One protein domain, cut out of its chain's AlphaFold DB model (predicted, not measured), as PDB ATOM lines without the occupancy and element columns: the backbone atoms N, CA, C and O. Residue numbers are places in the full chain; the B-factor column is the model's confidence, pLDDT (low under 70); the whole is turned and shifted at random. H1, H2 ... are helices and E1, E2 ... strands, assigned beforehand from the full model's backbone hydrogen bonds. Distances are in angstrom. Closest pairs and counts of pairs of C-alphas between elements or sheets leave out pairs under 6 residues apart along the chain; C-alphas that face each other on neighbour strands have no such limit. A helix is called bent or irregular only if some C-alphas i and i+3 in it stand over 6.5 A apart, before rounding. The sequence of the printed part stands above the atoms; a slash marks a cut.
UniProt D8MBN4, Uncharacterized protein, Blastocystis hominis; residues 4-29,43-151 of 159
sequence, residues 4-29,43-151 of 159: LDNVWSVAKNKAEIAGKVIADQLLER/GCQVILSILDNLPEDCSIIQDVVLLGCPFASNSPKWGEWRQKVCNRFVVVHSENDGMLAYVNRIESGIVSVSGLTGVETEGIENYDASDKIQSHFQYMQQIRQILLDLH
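AT A GLANCE: This is residues 4 to 29 and 43 to 151 of the 159 residues of an uncharacterized protein of Blastocystis hominis (UniProt D8MBN4). A small sheet of three parallel strands stands between helices: H2 and H5 cover one face, with H3 at its border, and H6 packs on the other. The long helix H1 crosses over H2 on its side away from the sheet, and H4 sits beyond H5. The 135 printed residues hold six named helices and three strands, in the order H1 H2 E1 H3 E2 H4 H5 E3 H6, with sheet order E1 E2 E3. The class is mostly helix; the whole is compact, with a radius of gyration of the C-alphas of 14.6 A and spans of 40 by 37 by 27 A.

IN THESE COORDINATES: H1, residues 4 to 29, runs 37.1 A from C-alpha 4 at (102.308, 207.189, 197.927). H2 is 43 to 53, E1 61 to 67 (17.3 A), H3 77 to 83, E2 89 to 93, H4 98 to 106, H5 114 to 117 and E3 124 to 128. H6, 138 to 149, ends at C-alpha 149 (126.255, 186.992, 187.971); it is irregular, with C-alphas 141 and 144 7.6 A apart.

HOW THE PARTS SIT: E1 and E2 are parallel, with N 90 and O 64 2.8 A apart; E2 and E3 are parallel, with N 91 and O 125 at 2.8 A. Two strand-helix-strand units, parallel neighbour strands joined through helices, are E1, H3, E2 and E2, H4 H5, E3, both with right-handed crossovers. H2 and H5 are on the same face, at heights of 8.9 A and 6.8 A over the sheet. H3 only grazes the sheet with residues 78 to 83. H6 is on the sheet; its closest C-alphas with E1 are Leu 67 and Tyr 139, 6.7 A. H1 touches H2 with residues 12 to 24 alone, closest C-alphas Gly 19 and Ile 50, 4.3 A, at a steep tilt of 47 degrees. H4 and H5 only just touch, with 3 pairs of C-alphas within 8 A, the closest Leu 100 and Leu 116, 7.0 A. Every O i to N i+4 pair is within hydrogen-bond range in H1, H2, H3 and H4, and 6 of 8 in H6; H5 is too short for one.

THE WHOLE: The C-alphas farthest apart, Glu 28 and Asp 131, are 42.4 A apart. Residues 30 to 42 are not printed, and C-alphas 29 and 43 are 22.5 A apart across the cut. Of the links printed whole, none is long. Residues 4 to 5 and 102 to 111 are under pLDDT 70.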
ATOM      1  N   LEU A   4     101.591 208.364 198.411       60.88
ATOM      2  CA  LEU A   4     102.308 207.189 197.927       60.88
ATOM      3  C   LEU A   4     101.438 205.925 197.955       60.88
ATOM      4  O   LEU A   4     101.546 205.129 197.027       60.88
ATOM      5  N   ASP A   5     100.523 205.780 198.924       63.75
ATOM      6  CA  ASP A   5      99.575 204.652 198.982       63.75
ATOM      7  C   ASP A   5      98.706 204.615 197.709       63.75
ATOM      8  O   ASP A   5      98.494 203.563 197.104       63.75
ATOM      9  N   ASN A   6      98.237 205.790 197.271       76.12
ATOM     10  CA  ASN A   6      97.421 205.931 196.065       76.12
ATOM     11  C   ASN A   6      98.239 205.658 194.793       76.12
ATOM     12  O   ASN A   6      97.783 204.945 193.903       76.12
ATOM     13  N   VAL A   7      99.469 206.175 194.711       83.12
ATOM     14  CA  VAL A   7     100.350 205.942 193.551       83.12
ATOM     15  C   VAL A   7     100.716 204.465 193.421       83.12
ATOM     16  O   VAL A   7     100.648 203.925 192.316       83.12
ATOM     17  N   TRP A   8     101.054 203.802 194.531       82.00
ATOM     18  CA  TRP A   8     101.363 202.373 194.551       82.00
ATOM     19  C   TRP A   8     100.167 201.532 194.098       82.00
ATOM     20  O   TRP A   8     100.294 200.726 193.178       82.00
ATOM     21  N   SER A   9      98.987 201.777 194.675       84.56
ATOM     22  CA  SER A   9      97.756 201.068 194.309       84.56
ATOM     23  C   SER A   9      97.406 201.243 192.825       84.56
ATOM     24  O   SER A   9      97.117 200.273 192.124       84.56
ATOM     25  N   VAL A  10      97.519 202.466 192.295       89.56
ATOM     26  CA  VAL A  10      97.302 202.733 190.865       89.56
ATOM     27  C   VAL A  10      98.333 202.011 189.994       89.56
ATOM     28  O   VAL A  10      97.963 201.454 188.959       89.56
ATOM     29  N   ALA A  11      99.610 202.007 190.383       89.50
ATOM     30  CA  ALA A  11     100.659 201.309 189.643       89.50
ATOM     31  C   ALA A  11     100.416 199.792 189.610       89.50
ATOM     32  O   ALA A  11     100.507 199.193 188.538       89.50
ATOM     33  N   LYS A  12     100.035 199.197 190.745       88.75
ATOM     34  CA  LYS A  12      99.687 197.776 190.866       88.75
ATOM     35  C   LYS A  12      98.492 197.408 189.985       88.75
ATOM     36  O   LYS A  12      98.623 196.530 189.140       88.75
ATOM     37  N   ASN A  13      97.393 198.165 190.060       91.88
ATOM     38  CA  ASN A  13      96.217 197.950 189.205       91.88
ATOM     39  C   ASN A  13      96.566 198.017 187.709       91.88
ATOM     40  O   ASN A  13      96.088 197.225 186.902       91.88
ATOM     41  N   LYS A  14      97.420 198.968 187.311       94.94
ATOM     42  CA  LYS A  14      97.874 199.066 185.916       94.94
ATOM     43  C   LYS A  14      98.765 197.897 185.511       94.94
ATOM     44  O   LYS A  14      98.666 197.448 184.372       94.94
ATOM     45  N   ALA A  15      99.616 197.421 186.415       95.38
ATOM     46  CA  ALA A  15     100.464 196.264 186.172       95.38
ATOM     47  C   ALA A  15      99.635 194.989 185.965       95.38
ATOM     48  O   ALA A  15      99.917 194.237 185.036       95.38
ATOM     49  N   GLU A  16      98.574 194.805 186.754       95.19
ATOM     50  CA  GLU A  16      97.622 193.698 186.604       95.19
ATOM     51  C   GLU A  16      96.891 193.741 185.252       95.19
ATOM     52  O   GLU A  16      96.792 192.737 184.548       95.19
ATOM     53  N   ILE A  17      96.423 194.920 184.830       97.62
ATOM     54  CA  ILE A  17      95.784 195.075 183.514       97.62
ATOM     55  C   ILE A  17      96.784 194.771 182.390       97.62
ATOM     56  O   ILE A  17      96.451 194.061 181.443       97.62
ATOM     57  N   ALA A  18      98.008 195.299 182.485       97.56
ATOM     58  CA  ALA A  18      99.038 195.082 181.475       97.56
ATOM     59  C   ALA A  18      99.424 193.602 181.364       97.56
ATOM     60  O   ALA A  18      99.519 193.086 180.252       97.56
ATOM     61  N   GLY A  19      99.611 192.920 182.497       97.12
ATOM     62  CA  GLY A  19      99.974 191.508 182.518       97.12
ATOM     63  C   GLY A  19      98.899 190.628 181.889       97.12
ATOM     64  O   GLY A  19      99.218 189.798 181.039       97.12
ATOM     65  N   LYS A  20      97.625 190.894 182.196       97.31
ATOM     66  CA  LYS A  20      96.498 190.224 181.539       97.31
ATOM     67  C   LYS A  20      96.493 190.433 180.023       97.31
ATOM     68  O   LYS A  20      96.426 189.464 179.279       97.31
ATOM     69  N   VAL A  21      96.613 191.679 179.558       96.94
ATOM     70  CA  VAL A  21      96.617 191.984 178.114       96.94
ATOM     71  C   VAL A  21      97.780 191.286 177.402       96.94
ATOM     72  O   VAL A  21      97.610 190.785 176.294       96.94
ATOM     73  N   ILE A  22      98.961 191.235 178.026       94.75
ATOM     74  CA  ILE A  22     100.111 190.514 177.474       94.75
ATOM     75  C   ILE A  22      99.813 189.011 177.408       94.75
ATOM     76  O   ILE A  22     100.036 188.417 176.357       94.75
ATOM     77  N   ALA A  23      99.284 188.405 178.475       94.56
ATOM     78  CA  ALA A  23      98.924 186.987 178.495       94.56
ATOM     79  C   ALA A  23      97.896 186.637 177.405       94.56
ATOM     80  O   ALA A  23      98.130 185.707 176.634       94.56
ATOM     81  N   ASP A  24      96.833 187.433 177.265       93.69
ATOM     82  CA  ASP A  24      95.817 187.256 176.218       93.69
ATOM     83  C   ASP A  24      96.467 187.268 174.822       93.69
ATOM     84  O   ASP A  24      96.229 186.382 174.003       93.69
ATOM     85  N   GLN A  25      97.374 188.217 174.559       92.00
ATOM     86  CA  GLN A  25      98.085 188.287 173.276       92.00
ATOM     87  C   GLN A  25      99.043 187.113 173.039       92.00
ATOM     88  O   GLN A  25      99.214 186.696 171.890       92.00
ATOM     89  N   LEU A  26      99.675 186.583 174.087       90.50
ATOM     90  CA  LEU A  26     100.535 185.403 173.982       90.50
ATOM     91  C   LEU A  26      99.734 184.150 173.612       90.50
ATOM     92  O   LEU A  26     100.193 183.362 172.781       90.50
ATOM     93  N   LEU A  27      98.535 184.001 174.179       89.19
ATOM     94  CA  LEU A  27      97.631 182.884 173.904       89.19
ATOM     95  C   LEU A  27      96.982 182.989 172.519       89.19
ATOM     96  O   LEU A  27      96.904 181.993 171.806       89.19
ATOM     97  N   GLU A  28      96.557 184.189 172.110       87.06
ATOM     98  CA  GLU A  28      95.907 184.411 170.812       87.06
ATOM     99  C   GLU A  28      96.855 184.218 169.627       87.06
ATOM    100  O   GLU A  28      96.477 183.638 168.608       87.06
ATOM    101  N   ARG A  29      98.077 184.753 169.720       73.25
ATOM    102  CA  ARG A  29      98.980 184.813 168.562       73.25
ATOM    103  C   ARG A  29      99.757 183.525 168.336       73.25
ATOM    104  O   ARG A  29     100.206 183.324 167.213       73.25
ATOM    105  N   GLY A  43     107.340 196.159 187.746       94.44
ATOM    106  CA  GLY A  43     107.540 195.229 186.632       94.44
ATOM    107  C   GLY A  43     107.392 193.766 187.054       94.44
ATOM    108  O   GLY A  43     106.908 192.954 186.270       94.44
ATOM    109  N   CYS A  44     107.707 193.433 188.310       95.69
ATOM    110  CA  CYS A  44     107.415 192.108 188.845       95.69
ATOM    111  C   CYS A  44     105.905 191.856 188.898       95.69
ATOM    112  O   CYS A  44     105.472 190.781 188.511       95.69
ATOM    113  N   GLN A  45     105.093 192.844 189.292       94.81
ATOM    114  CA  GLN A  45     103.628 192.706 189.313       94.81
ATOM    115  C   GLN A  45     103.060 192.440 187.913       94.81
ATOM    116  O   GLN A  45     102.134 191.646 187.772       94.81
ATOM    117  N   VAL A  46     103.652 193.038 186.870       97.88
ATOM    118  CA  VAL A  46     103.281 192.739 185.476       97.88
ATOM    119  C   VAL A  46     103.557 191.271 185.160       97.88
ATOM    120  O   VAL A  46     102.669 190.584 184.675       97.88
ATOM    121  N   ILE A  47     104.762 190.773 185.460       98.06
ATOM    122  CA  ILE A  47     105.145 189.379 185.182       98.06
ATOM    123  C   ILE A  47     104.279 188.394 185.964       98.06
ATOM    124  O   ILE A  47     103.767 187.443 185.384       98.06
ATOM    125  N   LEU A  48     104.076 188.632 187.259       97.06
ATOM    126  CA  LEU A  48     103.220 187.791 188.092       97.06
ATOM    127  C   LEU A  48     101.781 187.769 187.560       97.06
ATOM    128  O   LEU A  48     101.167 186.710 187.490       97.06
ATOM    129  N   SER A  49     101.277 188.912 187.089       97.50
ATOM    130  CA  SER A  49      99.977 188.990 186.427       97.50
ATOM    131  C   SER A  49      99.938 188.243 185.088       97.50
ATOM    132  O   SER A  49      98.929 187.602 184.798       97.50
ATOM    133  N   ILE A  50     101.016 188.256 184.291       97.19
ATOM    134  CA  ILE A  50     101.120 187.406 183.092       97.19
ATOM    135  C   ILE A  50     100.956 185.940 183.503       97.19
ATOM    136  O   ILE A  50     100.085 185.256 182.977       97.19
ATOM    137  N   LEU A  51     101.740 185.473 184.480       96.69
ATOM    138  CA  LEU A  51     101.713 184.081 184.940       96.69
ATOM    139  C   LEU A  51     100.351 183.684 185.533       96.69
ATOM    140  O   LEU A  51      99.890 182.569 185.301       96.69
ATOM    141  N   ASP A  52      99.677 184.585 186.252       96.38
ATOM    142  CA  ASP A  52      98.314 184.370 186.764       96.38
ATOM    143  C   ASP A  52      97.293 184.125 185.638       96.38
ATOM    144  O   ASP A  52      96.359 183.349 185.825       96.38
ATOM    145  N   ASN A  53      97.466 184.762 184.475       96.25
ATOM    146  CA  ASN A  53      96.521 184.685 183.354       96.25
ATOM    147  C   ASN A  53      96.919 183.656 182.279       96.25
ATOM    148  O   ASN A  53      96.167 183.450 181.329       96.25
ATOM    149  N   LEU A  54      98.070 182.994 182.417       94.12
ATOM    150  CA  LEU A  54      98.435 181.854 181.577       94.12
ATOM    151  C   LEU A  54      97.827 180.551 182.130       94.12
ATOM    152  O   LEU A  54      97.764 180.375 183.353       94.12
ATOM    153  N   PRO A  55      97.404 179.617 181.255       92.31
ATOM    154  CA  PRO A  55      96.929 178.307 181.677       92.31
ATOM    155  C   PRO A  55      98.074 177.482 182.284       92.31
ATOM    156  O   PRO A  55      99.251 177.755 182.047       92.31
ATOM    157  N   GLU A  56      97.736 176.488 183.107       86.19
ATOM    158  CA  GLU A  56      98.718 175.675 183.845       86.19
ATOM    159  C   GLU A  56      99.667 174.888 182.929       86.19
ATOM    160  O   GLU A  56     100.830 174.697 183.264       86.19
ATOM    161  N   ASP A  57      99.194 174.479 181.753       82.44
ATOM    162  CA  ASP A  57      99.942 173.722 180.746       82.44
ATOM    163  C   ASP A  57     100.723 174.612 179.760       82.44
ATOM    164  O   ASP A  57     101.305 174.129 178.782       82.44
ATOM    165  N   CYS A  58     100.775 175.924 180.011       84.50
ATOM    166  CA  CYS A  58     101.494 176.858 179.161       84.50
ATOM    167  C   CYS A  58     103.014 176.702 179.320       84.50
ATOM    168  O   CYS A  58     103.581 177.032 180.357       84.50
ATOM    169  N   SER A  59     103.689 176.263 178.258       83.00
ATOM    170  CA  SER A  59     105.148 176.052 178.221       83.00
ATOM    171  C   SER A  59     105.910 177.155 177.474       83.00
ATOM    172  O   SER A  59     107.032 176.959 177.014       83.00
ATOM    173  N   ILE A  60     105.303 178.337 177.319       91.00
ATOM    174  CA  ILE A  60     105.918 179.444 176.568       91.00
ATOM    175  C   ILE A  60     106.938 180.233 177.392       91.00
ATOM    176  O   ILE A  60     107.748 180.953 176.811       91.00
ATOM    177  N   ILE A  61     106.886 180.160 178.725       93.88
ATOM    178  CA  ILE A  61     107.784 180.915 179.603       93.88
ATOM    179  C   ILE A  61     108.987 180.042 179.948       93.88
ATOM    180  O   ILE A  61     108.872 179.064 180.684       93.88
ATOM    181  N   GLN A  62     110.148 180.414 179.420       93.00
ATOM    182  CA  GLN A  62     111.406 179.717 179.657       93.00
ATOM    183  C   GLN A  62     111.955 180.058 181.041       93.00
ATOM    184  O   GLN A  62     112.106 179.172 181.877       93.00
ATOM    185  N   ASP A  63     112.227 181.342 181.283       94.94
ATOM    186  CA  ASP A  63     112.866 181.816 182.508       94.94
ATOM    187  C   ASP A  63     112.172 183.061 183.053       94.94
ATOM    188  O   ASP A  63     111.639 183.881 182.302       94.94
ATOM    189  N   VAL A  64     112.237 183.242 184.367       97.12
ATOM    190  CA  VAL A  64     111.726 184.416 185.070       97.12
ATOM    191  C   VAL A  64     112.777 184.913 186.052       97.12
ATOM    192  O   VAL A  64     113.297 184.136 186.846       97.12
ATOM    193  N   VAL A  65     113.063 186.216 186.036       97.56
ATOM    194  CA  VAL A  65     113.892 186.886 187.047       97.56
ATOM    195  C   VAL A  65     113.128 188.076 187.612       97.56
ATOM    196  O   VAL A  65     112.795 189.020 186.891       97.56
ATOM    197  N   LEU A  66     112.860 188.045 188.914       97.25
ATOM    198  CA  LEU A  66     112.178 189.120 189.631       97.25
ATOM    199  C   LEU A  66     113.160 189.817 190.566       97.25
ATOM    200  O   LEU A  66     113.693 189.191 191.473       97.25
ATOM    201  N   LEU A  67     113.369 191.117 190.378       95.25
ATOM    202  CA  LEU A  67     114.268 191.926 191.196       95.25
ATOM    203  C   LEU A  67     113.479 192.829 192.142       95.25
ATOM    204  O   LEU A  67     112.638 193.617 191.700       95.25
ATOM    205  N   GLY A  68     113.733 192.714 193.448       92.31
ATOM    206  CA  GLY A  68     113.069 193.554 194.445       92.31
ATOM    207  C   GLY A  68     111.542 193.467 194.346       92.31
ATOM    208  O   GLY A  68     110.857 194.487 194.270       92.31
ATOM    209  N   CYS A  69     111.006 192.248 194.244       93.44
ATOM    210  CA  CYS A  69     109.583 192.017 194.022       93.44
ATOM    211  C   CYS A  69     108.744 192.376 195.269       93.44
ATOM    212  O   CYS A  69     108.967 191.811 196.337       93.44
ATOM    213  N   PRO A  70     107.747 193.273 195.159       90.31
ATOM    214  CA  PRO A  70     106.850 193.621 196.259       90.31
ATOM    215  C   PRO A  70     105.659 192.652 196.328       90.31
ATOM    216  O   PRO A  70     104.523 193.046 196.069       90.31
ATOM    217  N   PHE A  71     105.903 191.373 196.615       90.62
ATOM    218  CA  PHE A  71     104.849 190.364 196.778       90.62
ATOM    219  C   PHE A  71     105.083 189.523 198.036       90.62
ATOM    220  O   PHE A  71     106.214 189.406 198.498       90.62
ATOM    221  N   ALA A  72     104.024 188.947 198.607       89.94
ATOM    222  CA  ALA A  72     104.129 188.162 199.834       89.94
ATOM    223  C   ALA A  72     104.986 186.899 199.623       89.94
ATOM    224  O   ALA A  72     104.658 186.058 198.783       89.94
ATOM    225  N   SER A  73     106.063 186.742 200.399       89.88
ATOM    226  CA  SER A  73     107.010 185.619 200.269       89.88
ATOM    227  C   SER A  73     106.384 184.249 200.524       89.88
ATOM    228  O   SER A  73     106.802 183.263 199.936       89.88
ATOM    229  N   ASN A  74     105.381 184.179 201.398       88.81
ATOM    230  CA  ASN A  74     104.752 182.936 201.857       88.81
ATOM    231  C   ASN A  74     103.480 182.560 201.076       88.81
ATOM    232  O   ASN A  74     102.706 181.712 201.520       88.81
ATOM    233  N   SER A  75     103.214 183.229 199.955       91.19
ATOM    234  CA  SER A  75     102.017 182.964 199.162       91.19
ATOM    235  C   SER A  75     102.102 181.601 198.460       91.19
ATOM    236  O   SER A  75     103.116 181.321 197.821       91.19
ATOM    237  N   PRO A  76     101.036 180.778 198.462       92.06
ATOM    238  CA  PRO A  76     101.026 179.520 197.709       92.06
ATOM    239  C   PRO A  76     101.127 179.733 196.188       92.06
ATOM    240  O   PRO A  76     101.546 178.825 195.472       92.06
ATOM    241  N   LYS A  77     100.821 180.946 195.699       94.88
ATOM    242  CA  LYS A  77     100.917 181.314 194.279       94.88
ATOM    243  C   LYS A  77     102.305 181.113 193.682       94.88
ATOM    244  O   LYS A  77     102.417 180.865 192.488       94.88
ATOM    245  N   TRP A  78     103.361 181.180 194.492       96.50
ATOM    246  CA  TRP A  78     104.718 180.906 194.020       96.50
ATOM    247  C   TRP A  78     104.840 179.512 193.398       96.50
ATOM    248  O   TRP A  78     105.491 179.370 192.365       96.50
ATOM    249  N   GLY A  79     104.155 178.509 193.957       95.31
ATOM    250  CA  GLY A  79     104.112 177.161 193.389       95.31
ATOM    251  C   GLY A  79     103.362 177.111 192.057       95.31
ATOM    252  O   GLY A  79     103.859 176.530 191.094       95.31
ATOM    253  N   GLU A  80     102.206 177.777 191.976       95.00
ATOM    254  CA  GLU A  80     101.398 177.872 190.749       95.00
ATOM    255  C   GLU A  80     102.175 178.555 189.615       95.00
ATOM    256  O   GLU A  80     102.183 178.095 188.473       95.00
ATOM    257  N   TRP A  81     102.879 179.643 189.927       96.38
ATOM    258  CA  TRP A  81     103.717 180.346 188.963       96.38
ATOM    259  C   TRP A  81     104.947 179.541 188.575       96.38
ATOM    260  O   TRP A  81     105.320 179.539 187.404       96.38
ATOM    261  N   ARG A  82     105.566 178.828 189.522       95.56
ATOM    262  CA  ARG A  82     106.731 177.993 189.230       95.56
ATOM    263  C   ARG A  82     106.402 176.895 188.226       95.56
ATOM    264  O   ARG A  82     107.228 176.643 187.352       95.56
ATOM    265  N   GLN A  83     105.224 176.282 188.309       94.19
ATOM    266  CA  GLN A  83     104.793 175.235 187.370       94.19
ATOM    267  C   GLN A  83     104.681 175.735 185.921       94.19
ATOM    268  O   GLN A  83     104.904 174.963 184.993       94.19
ATOM    269  N   LYS A  84     104.419 177.033 185.726       94.31
ATOM    270  CA  LYS A  84     104.293 177.679 184.407       94.31
ATOM    271  C   LYS A  84     105.630 178.122 183.798       94.31
ATOM    272  O   LYS A  84     105.650 178.648 182.691       94.31
ATOM    273  N   VAL A  85     106.743 177.957 184.519       94.50
ATOM    274  CA  VAL A  85     108.092 178.321 184.059       94.50
ATOM    275  C   VAL A  85     108.876 177.051 183.749       94.50
ATOM    276  O   VAL A  85     109.076 176.205 184.620       94.50
ATOM    277  N   CYS A  86     109.343 176.898 182.514       92.69
ATOM    278  CA  CYS A  86     109.980 175.657 182.072       92.69
ATOM    279  C   CYS A  86     111.370 175.438 182.679       92.69
ATOM    280  O   CYS A  86     111.758 174.296 182.918       92.69
ATOM    281  N   ASN A  87     112.116 176.513 182.926       93.44
ATOM    282  CA  ASN A  87     113.497 176.452 183.385       93.44
ATOM    283  C   ASN A  87     113.671 177.227 184.693       93.44
ATOM    284  O   ASN A  87     113.203 176.760 185.734       93.44
ATOM    285  N   ARG A  88     114.342 178.383 184.675       95.12
ATOM    286  CA  ARG A  88     114.763 179.054 185.907       95.12
ATOM    287  C   ARG A  88     113.747 180.088 186.354       95.12
ATOM    288  O   ARG A  88     113.368 180.967 185.588       95.12
ATOM    289  N   PHE A  89     113.359 180.017 187.621       96.88
ATOM    290  CA  PHE A  89     112.617 181.078 188.292       96.88
ATOM    291  C   PHE A  89     113.505 181.631 189.399       96.88
ATOM    292  O   PHE A  89     113.698 180.975 190.416       96.88
ATOM    293  N   VAL A  90     114.030 182.838 189.204       97.62
ATOM    294  CA  VAL A  90     114.930 183.502 190.147       97.62
ATOM    295  C   VAL A  90     114.234 184.687 190.810       97.62
ATOM    296  O   VAL A  90     113.696 185.571 190.140       97.62
ATOM    297  N   VAL A  91     114.291 184.740 192.135       97.00
ATOM    298  CA  VAL A  91     113.913 185.899 192.941       97.00
ATOM    299  C   VAL A  91     115.183 186.527 193.498       97.00
ATOM    300  O   VAL A  91     115.904 185.929 194.292       97.00
ATOM    301  N   VAL A  92     115.455 187.755 193.075       96.44
ATOM    302  CA  VAL A  92     116.547 188.568 193.596       96.44
ATOM    303  C   VAL A  92     116.013 189.449 194.718       96.44
ATOM    304  O   VAL A  92     115.093 190.250 194.503       96.44
ATOM    305  N   HIS A  93     116.614 189.318 195.897       94.19
ATOM    306  CA  HIS A  93     116.219 190.046 197.096       94.19
ATOM    307  C   HIS A  93     117.389 190.820 197.711       94.19
ATOM    308  O   HIS A  93     118.555 190.557 197.424       94.19
ATOM    309  N   SER A  94     117.066 191.814 198.535       92.19
ATOM    310  CA  SER A  94     118.027 192.557 199.347       92.19
ATOM    311  C   SER A  94     117.355 192.986 200.639       92.19
ATOM    312  O   SER A  94     116.328 193.666 200.611       92.19
ATOM    313  N   GLU A  95     117.966 192.650 201.770       86.62
ATOM    314  CA  GLU A  95     117.492 193.055 203.097       86.62
ATOM    315  C   GLU A  95     117.615 194.573 203.319       86.62
ATOM    316  O   GLU A  95     116.919 195.152 204.154       86.62
ATOM    317  N   ASN A  96     118.457 195.240 202.523       83.94
ATOM    318  CA  ASN A  96     118.729 196.673 202.612       83.94
ATOM    319  C   ASN A  96     117.729 197.530 201.807       83.94
ATOM    320  O   ASN A  96     117.876 198.752 201.717       83.94
ATOM    321  N   ASP A  97     116.693 196.933 201.209       82.56
ATOM    322  CA  ASP A  97     115.693 197.675 200.441       82.56
ATOM    323  C   ASP A  97     114.668 198.403 201.334       82.56
ATOM    324  O   ASP A  97     113.551 197.949 201.606       82.56
ATOM    325  N   GLY A  98     115.035 199.620 201.741       71.31
ATOM    326  CA  GLY A  98     114.174 200.487 202.546       71.31
ATOM    327  C   GLY A  98     112.844 200.885 201.885       71.31
ATOM    328  O   GLY A  98     111.892 201.207 202.601       71.31
ATOM    329  N   MET A  99     112.729 200.851 200.549       77.56
ATOM    330  CA  MET A  99     111.469 201.174 199.864       77.56
ATOM    331  C   MET A  99     110.486 200.010 199.956       77.56
ATOM    332  O   MET A  99     109.311 200.229 200.248       77.56
ATOM    333  N   LEU A 100     110.958 198.778 199.762       74.50
ATOM    334  CA  LEU A 100     110.122 197.593 199.942       74.50
ATOM    335  C   LEU A 100     109.686 197.431 201.393       74.50
ATOM    336  O   LEU A 100     108.528 197.105 201.639       74.50
ATOM    337  N   ALA A 101     110.555 197.749 202.355       70.12
ATOM    338  CA  ALA A 101     110.176 197.780 203.765       70.12
ATOM    339  C   ALA A 101     109.051 198.798 204.048       70.12
ATOM    340  O   ALA A 101     108.185 198.547 204.887       70.12
ATOM    341  N   TYR A 102     109.030 199.935 203.342       69.12
ATOM    342  CA  TYR A 102     107.953 200.923 203.439       69.12
ATOM    343  C   TYR A 102     106.647 200.428 202.799       69.12
ATOM    344  O   TYR A 102     105.600 200.499 203.441       69.12
ATOM    345  N   VAL A 103     106.703 199.870 201.584       68.25
ATOM    346  CA  VAL A 103     105.528 199.291 200.900       68.25
ATOM    347  C   VAL A 103     104.930 198.137 201.712       68.25
ATOM    348  O   VAL A 103     103.714 198.089 201.892       68.25
ATOM    349  N   ASN A 104     105.772 197.278 202.294       67.00
ATOM    350  CA  ASN A 104     105.350 196.187 203.176       67.00
ATOM    351  C   ASN A 104     104.515 196.684 204.367       67.00
ATOM    352  O   ASN A 104     103.517 196.083 204.744       67.00
ATOM    353  N   ARG A 105     104.899 197.823 204.957       65.19
ATOM    354  CA  ARG A 105     104.175 198.417 206.092       65.19
ATOM    355  C   ARG A 105     102.811 198.982 205.699       65.19
ATOM    356  O   ARG A 105     101.941 199.085 206.560       65.19
ATOM    357  N   ILE A 106     102.633 199.380 204.440       61.31
ATOM    358  CA  ILE A 106     101.366 199.921 203.932       61.31
ATOM    359  C   ILE A 106     100.388 198.787 203.607       61.31
ATOM    360  O   ILE A 106      99.205 198.886 203.941       61.31
ATOM    361  N   GLU A 107     100.862 197.695 203.000       60.56
ATOM    362  CA  GLU A 107     100.046 196.504 202.737       60.56
ATOM    363  C   GLU A 107      99.868 195.685 204.033       60.56
ATOM    364  O   GLU A 107     100.546 194.691 204.288       60.56
ATOM    365  N   SER A 108      98.939 196.139 204.885       54.44
ATOM    366  CA  SER A 108      98.571 195.484 206.150       54.44
ATOM    367  C   SER A 108      98.298 193.986 205.942       54.44
ATOM    368  O   SER A 108      97.279 193.621 205.363       54.44
ATOM    369  N   GLY A 109      99.197 193.123 206.427       56.00
ATOM    370  CA  GLY A 109      99.051 191.662 206.370       56.00
ATOM    371  C   GLY A 109     100.190 190.916 205.671       56.00
ATOM    372  O   GLY A 109     100.269 189.696 205.814       56.00
ATOM    373  N   ILE A 110     101.101 191.609 204.979       61.69
ATOM    374  CA  ILE A 110     102.314 190.976 204.450       61.69
ATOM    375  C   ILE A 110     103.363 190.912 205.566       61.69
ATOM    376  O   ILE A 110     103.909 191.915 206.015       61.69
ATOM    377  N   VAL A 111     103.615 189.701 206.067       60.62
ATOM    378  CA  VAL A 111     104.625 189.473 207.114       60.62
ATOM    379  C   VAL A 111     106.035 189.576 206.528       60.62
ATOM    380  O   VAL A 111     106.931 190.103 207.181       60.62
ATOM    381  N   SER A 112     106.213 189.124 205.281       76.31
ATOM    382  CA  SER A 112     107.482 189.201 204.563       76.31
ATOM    383  C   SER A 112     107.287 189.393 203.060       76.31
ATOM    384  O   SER A 112     106.383 188.799 202.465       76.31
ATOM    385  N   VAL A 113     108.145 190.219 202.459       87.19
ATOM    386  CA  VAL A 113     108.142 190.544 201.027       87.19
ATOM    387  C   VAL A 113     109.265 189.792 200.320       87.19
ATOM    388  O   VAL A 113     110.400 189.753 200.808       87.19
ATOM    389  N   SER A 114     108.967 189.242 199.143       89.12
ATOM    390  CA  SER A 114     109.893 188.403 198.379       89.12
ATOM    391  C   SER A 114     111.158 189.142 197.963       89.12
ATOM    392  O   SER A 114     112.240 188.577 198.015       89.12
ATOM    393  N   GLY A 115     111.063 190.433 197.651       86.31
ATOM    394  CA  GLY A 115     112.222 191.281 197.370       86.31
ATOM    395  C   GLY A 115     113.094 191.636 198.581       86.31
ATOM    396  O   GLY A 115     114.165 192.199 198.376       86.31
ATOM    397  N   LEU A 116     112.669 191.320 199.812       88.06
ATOM    398  CA  LEU A 116     113.474 191.492 201.031       88.06
ATOM    399  C   LEU A 116     114.113 190.180 201.492       88.06
ATOM    400  O   LEU A 116     115.278 190.165 201.861       88.06
ATOM    401  N   THR A 117     113.349 189.088 201.462       88.56
ATOM    402  CA  THR A 117     113.726 187.826 202.132       88.56
ATOM    403  C   THR A 117     113.787 186.617 201.205       88.56
ATOM    404  O   THR A 117     114.097 185.519 201.652       88.56
ATOM    405  N   GLY A 118     113.460 186.793 199.924       91.69
ATOM    406  CA  GLY A 118     113.278 185.679 199.007       91.69
ATOM    407  C   GLY A 118     111.962 184.929 199.236       91.69
ATOM    408  O   GLY A 118     111.013 185.445 199.841       91.69
ATOM    409  N   VAL A 119     111.890 183.722 198.682       93.81
ATOM    410  CA  VAL A 119     110.706 182.855 198.643       93.81
ATOM    411  C   VAL A 119     111.096 181.420 198.984       93.81
ATOM    412  O   VAL A 119     111.962 180.835 198.336       93.81
ATOM    413  N   GLU A 120     110.409 180.809 199.944       92.25
ATOM    414  CA  GLU A 120     110.595 179.399 200.301       92.25
ATOM    415  C   GLU A 120     109.641 178.515 199.484       92.25
ATOM    416  O   GLU A 120     108.612 178.047 199.966       92.25
ATOM    417  N   THR A 121     109.931 178.329 198.197       95.12
ATOM    418  CA  THR A 121     109.150 177.455 197.306       95.12
ATOM    419  C   THR A 121     110.090 176.612 196.462       95.12
ATOM    420  O   THR A 121     111.049 177.123 195.886       95.12
ATOM    421  N   GLU A 122     109.817 175.310 196.386       94.38
ATOM    422  CA  GLU A 122     110.631 174.374 195.615       94.38
ATOM    423  C   GLU A 122     110.716 174.791 194.140       94.38
ATOM    424  O   GLU A 122     109.726 175.177 193.518       94.38
ATOM    425  N   GLY A 123     111.925 174.732 193.582       93.38
ATOM    426  CA  GLY A 123     112.196 175.127 192.203       93.38
ATOM    427  C   GLY A 123     112.360 176.634 191.983       93.38
ATOM    428  O   GLY A 123     112.714 177.008 190.865       93.38
ATOM    429  N   ILE A 124     112.138 177.487 192.989       97.06
ATOM    430  CA  ILE A 124     112.472 178.916 192.920       97.06
ATOM    431  C   ILE A 124     113.864 179.143 193.514       97.06
ATOM    432  O   ILE A 124     114.152 178.767 194.649       97.06
ATOM    433  N   GLU A 125     114.733 179.769 192.731       96.75
ATOM    434  CA  GLU A 125     116.079 180.167 193.130       96.75
ATOM    435  C   GLU A 125     116.026 181.533 193.821       96.75
ATOM    436  O   GLU A 125     115.447 182.478 193.287       96.75
ATOM    437  N   ASN A 126     116.671 181.669 194.979       96.25
ATOM    438  CA  ASN A 126     116.849 182.963 195.633       96.25
ATOM    439  C   ASN A 126     118.282 183.453 195.433       96.25
ATOM    440  O   ASN A 126     119.233 182.708 195.670       96.25
ATOM    441  N   TYR A 127     118.426 184.705 195.006       95.62
ATOM    442  CA  TYR A 127     119.714 185.378 194.899       95.62
ATOM    443  C   TYR A 127     119.742 186.586 195.828       95.62
ATOM    444  O   TYR A 127     119.023 187.567 195.615       95.62
ATOM    445  N   ASP A 128     120.591 186.504 196.847       94.38
ATOM    446  CA  ASP A 128     120.817 187.595 197.779       94.38
ATOM    447  C   ASP A 128     121.765 188.628 197.157       94.38
ATOM    448  O   ASP A 128     122.945 188.373 196.908       94.38
ATOM    449  N   ALA A 129     121.227 189.813 196.889       92.69
ATOM    450  CA  ALA A 129     121.959 190.953 196.367       92.69
ATOM    451  C   ALA A 129     122.220 192.021 197.443       92.69
ATOM    452  O   ALA A 129     122.576 193.145 197.083       92.69
ATOM    453  N   SER A 130     122.069 191.711 198.737       90.25
ATOM    454  CA  SER A 130     122.211 192.669 199.847       90.25
ATOM    455  C   SER A 130     123.572 193.368 199.882       90.25
ATOM    456  O   SER A 130     123.635 194.561 200.183       90.25
ATOM    457  N   ASP A 131     124.646 192.684 199.479       89.25
ATOM    458  CA  ASP A 131     125.991 193.272 199.377       89.25
ATOM    459  C   ASP A 131     126.082 194.366 198.303       89.25
ATOM    460  O   ASP A 131     126.861 195.316 198.415       89.25
ATOM    461  N   LYS A 132     125.277 194.244 197.244       86.50
ATOM    462  CA  LYS A 132     125.303 195.121 196.067       86.50
ATOM    463  C   LYS A 132     124.230 196.200 196.143       86.50
ATOM    464  O   LYS A 132     124.458 197.338 195.740       86.50
ATOM    465  N   ILE A 133     123.054 195.846 196.643       87.50
ATOM    466  CA  ILE A 133     121.850 196.666 196.633       87.50
ATOM    467  C   ILE A 133     121.613 197.204 198.036       87.50
ATOM    468  O   ILE A 133     121.207 196.469 198.926       87.50
ATOM    469  N   GLN A 134     121.824 198.506 198.197       85.44
ATOM    470  CA  GLN A 134     121.597 199.274 199.424       85.44
ATOM    471  C   GLN A 134     120.313 200.121 199.351       85.44
ATOM    472  O   GLN A 134     119.937 200.792 200.307       85.44
ATOM    473  N   SER A 135     119.654 200.159 198.187       86.62
ATOM    474  CA  SER A 135     118.386 200.857 197.966       86.62
ATOM    475  C   SER A 135     117.667 200.335 196.721       86.62
ATOM    476  O   SER A 135     118.304 199.940 195.745       86.62
ATOM    477  N   HIS A 136     116.334 200.415 196.712       85.19
ATOM    478  CA  HIS A 136     115.477 199.917 195.628       85.19
ATOM    479  C   HIS A 136     115.888 200.363 194.217       85.19
ATOM    480  O   HIS A 136     115.884 199.588 193.265       85.19
ATOM    481  N   PHE A 137     116.275 201.630 194.059       86.12
ATOM    482  CA  PHE A 137     116.621 202.183 192.748       86.12
ATOM    483  C   PHE A 137     117.907 201.587 192.162       86.12
ATOM    484  O   PHE A 137     118.108 201.637 190.947       86.12
ATOM    485  N   GLN A 138     118.768 200.994 192.994       87.38
ATOM    486  CA  GLN A 138     120.001 200.367 192.528       87.38
ATOM    487  C   GLN A 138     119.750 199.065 191.770       87.38
ATOM    488  O   GLN A 138     120.613 198.681 190.984       87.38
ATOM    489  N   TYR A 139     118.574 198.434 191.910       87.31
ATOM    490  CA  TYR A 139     118.217 197.284 191.078       87.31
ATOM    491  C   TYR A 139     118.293 197.639 189.595       87.31
ATOM    492  O   TYR A 139     118.912 196.914 188.828       87.31
ATOM    493  N   MET A 140     117.771 198.801 189.194       85.50
ATOM    494  CA  MET A 140     117.828 199.255 187.799       85.50
ATOM    495  C   MET A 140     119.244 199.571 187.318       85.50
ATOM    496  O   MET A 140     119.552 199.384 186.145       85.50
ATOM    497  N   GLN A 141     120.111 200.046 188.210       87.12
ATOM    498  CA  GLN A 141     121.500 200.366 187.872       87.12
ATOM    499  C   GLN A 141     122.354 199.100 187.744       87.12
ATOM    500  O   GLN A 141     123.265 199.050 186.921       87.12
ATOM    501  N   GLN A 142     122.051 198.076 188.544       87.75
ATOM    502  CA  GLN A 142     122.846 196.854 188.645       87.75
ATOM    503  C   GLN A 142     122.211 195.648 187.963       87.75
ATOM    504  O   GLN A 142     122.832 194.591 187.940       87.75
ATOM    505  N   ILE A 143     121.033 195.797 187.349       89.81
ATOM    506  CA  ILE A 143     120.314 194.703 186.681       89.81
ATOM    507  C   ILE A 143     121.218 193.943 185.712       89.81
ATOM    508  O   ILE A 143     121.232 192.720 185.729       89.81
ATOM    509  N   ARG A 144     122.055 194.645 184.936       88.56
ATOM    510  CA  ARG A 144     123.013 194.000 184.029       88.56
ATOM    511  C   ARG A 144     124.007 193.123 184.785       88.56
ATOM    512  O   ARG A 144     124.209 191.981 184.396       88.56
ATOM    513  N   GLN A 145     124.622 193.648 185.844       89.88
ATOM    514  CA  GLN A 145     125.599 192.899 186.632       89.88
ATOM    515  C   GLN A 145     124.948 191.702 187.324       89.88
ATOM    516  O   GLN A 145     125.493 190.611 187.283       89.88
ATOM    517  N   ILE A 146     123.751 191.885 187.884       91.25
ATOM    518  CA  ILE A 146     122.981 190.810 188.514       91.25
ATOM    519  C   ILE A 146     122.673 189.704 187.501       91.25
ATOM    520  O   ILE A 146     122.893 188.536 187.793       91.25
ATOM    521  N   LEU A 147     122.212 190.048 186.296       91.38
ATOM    522  CA  LEU A 147     121.930 189.055 185.257       91.38
ATOM    523  C   LEU A 147     123.198 188.324 184.787       91.38
ATOM    524  O   LEU A 147     123.134 187.125 184.521       91.38
ATOM    525  N   LEU A 148     124.342 189.013 184.722       90.69
ATOM    526  CA  LEU A 148     125.637 188.389 184.427       90.69
ATOM    527  C   LEU A 148     126.071 187.426 185.537       90.69
ATOM    528  O   LEU A 148     126.467 186.305 185.231       90.69
ATOM    529  N   ASP A 149     125.949 187.832 186.804       90.88
ATOM    530  CA  ASP A 149     126.255 186.992 187.971       90.88
ATOM    531  C   ASP A 149     125.363 185.739 188.008       90.88
ATOM    532  O   ASP A 149     125.800 184.662 188.401       90.88
ATOM    533  N   LEU A 150     124.110 185.872 187.564       91.12
ATOM    534  CA  LEU A 150     123.165 184.766 187.439       91.12
ATOM    535  C   LEU A 150     123.431 183.873 186.222       91.12
ATOM    536  O   LEU A 150     122.714 182.885 186.059       91.12
ATOM    537  N   HIS A 151     124.389 184.216 185.352       88.81
ATOM    538  CA  HIS A 151     124.579 183.585 184.042       88.81
ATOM    539  C   HIS A 151     123.262 183.499 183.249       88.81
ATOM    540  O   HIS A 151     122.940 182.498 182.610       88.81
TER     541      HIS A 151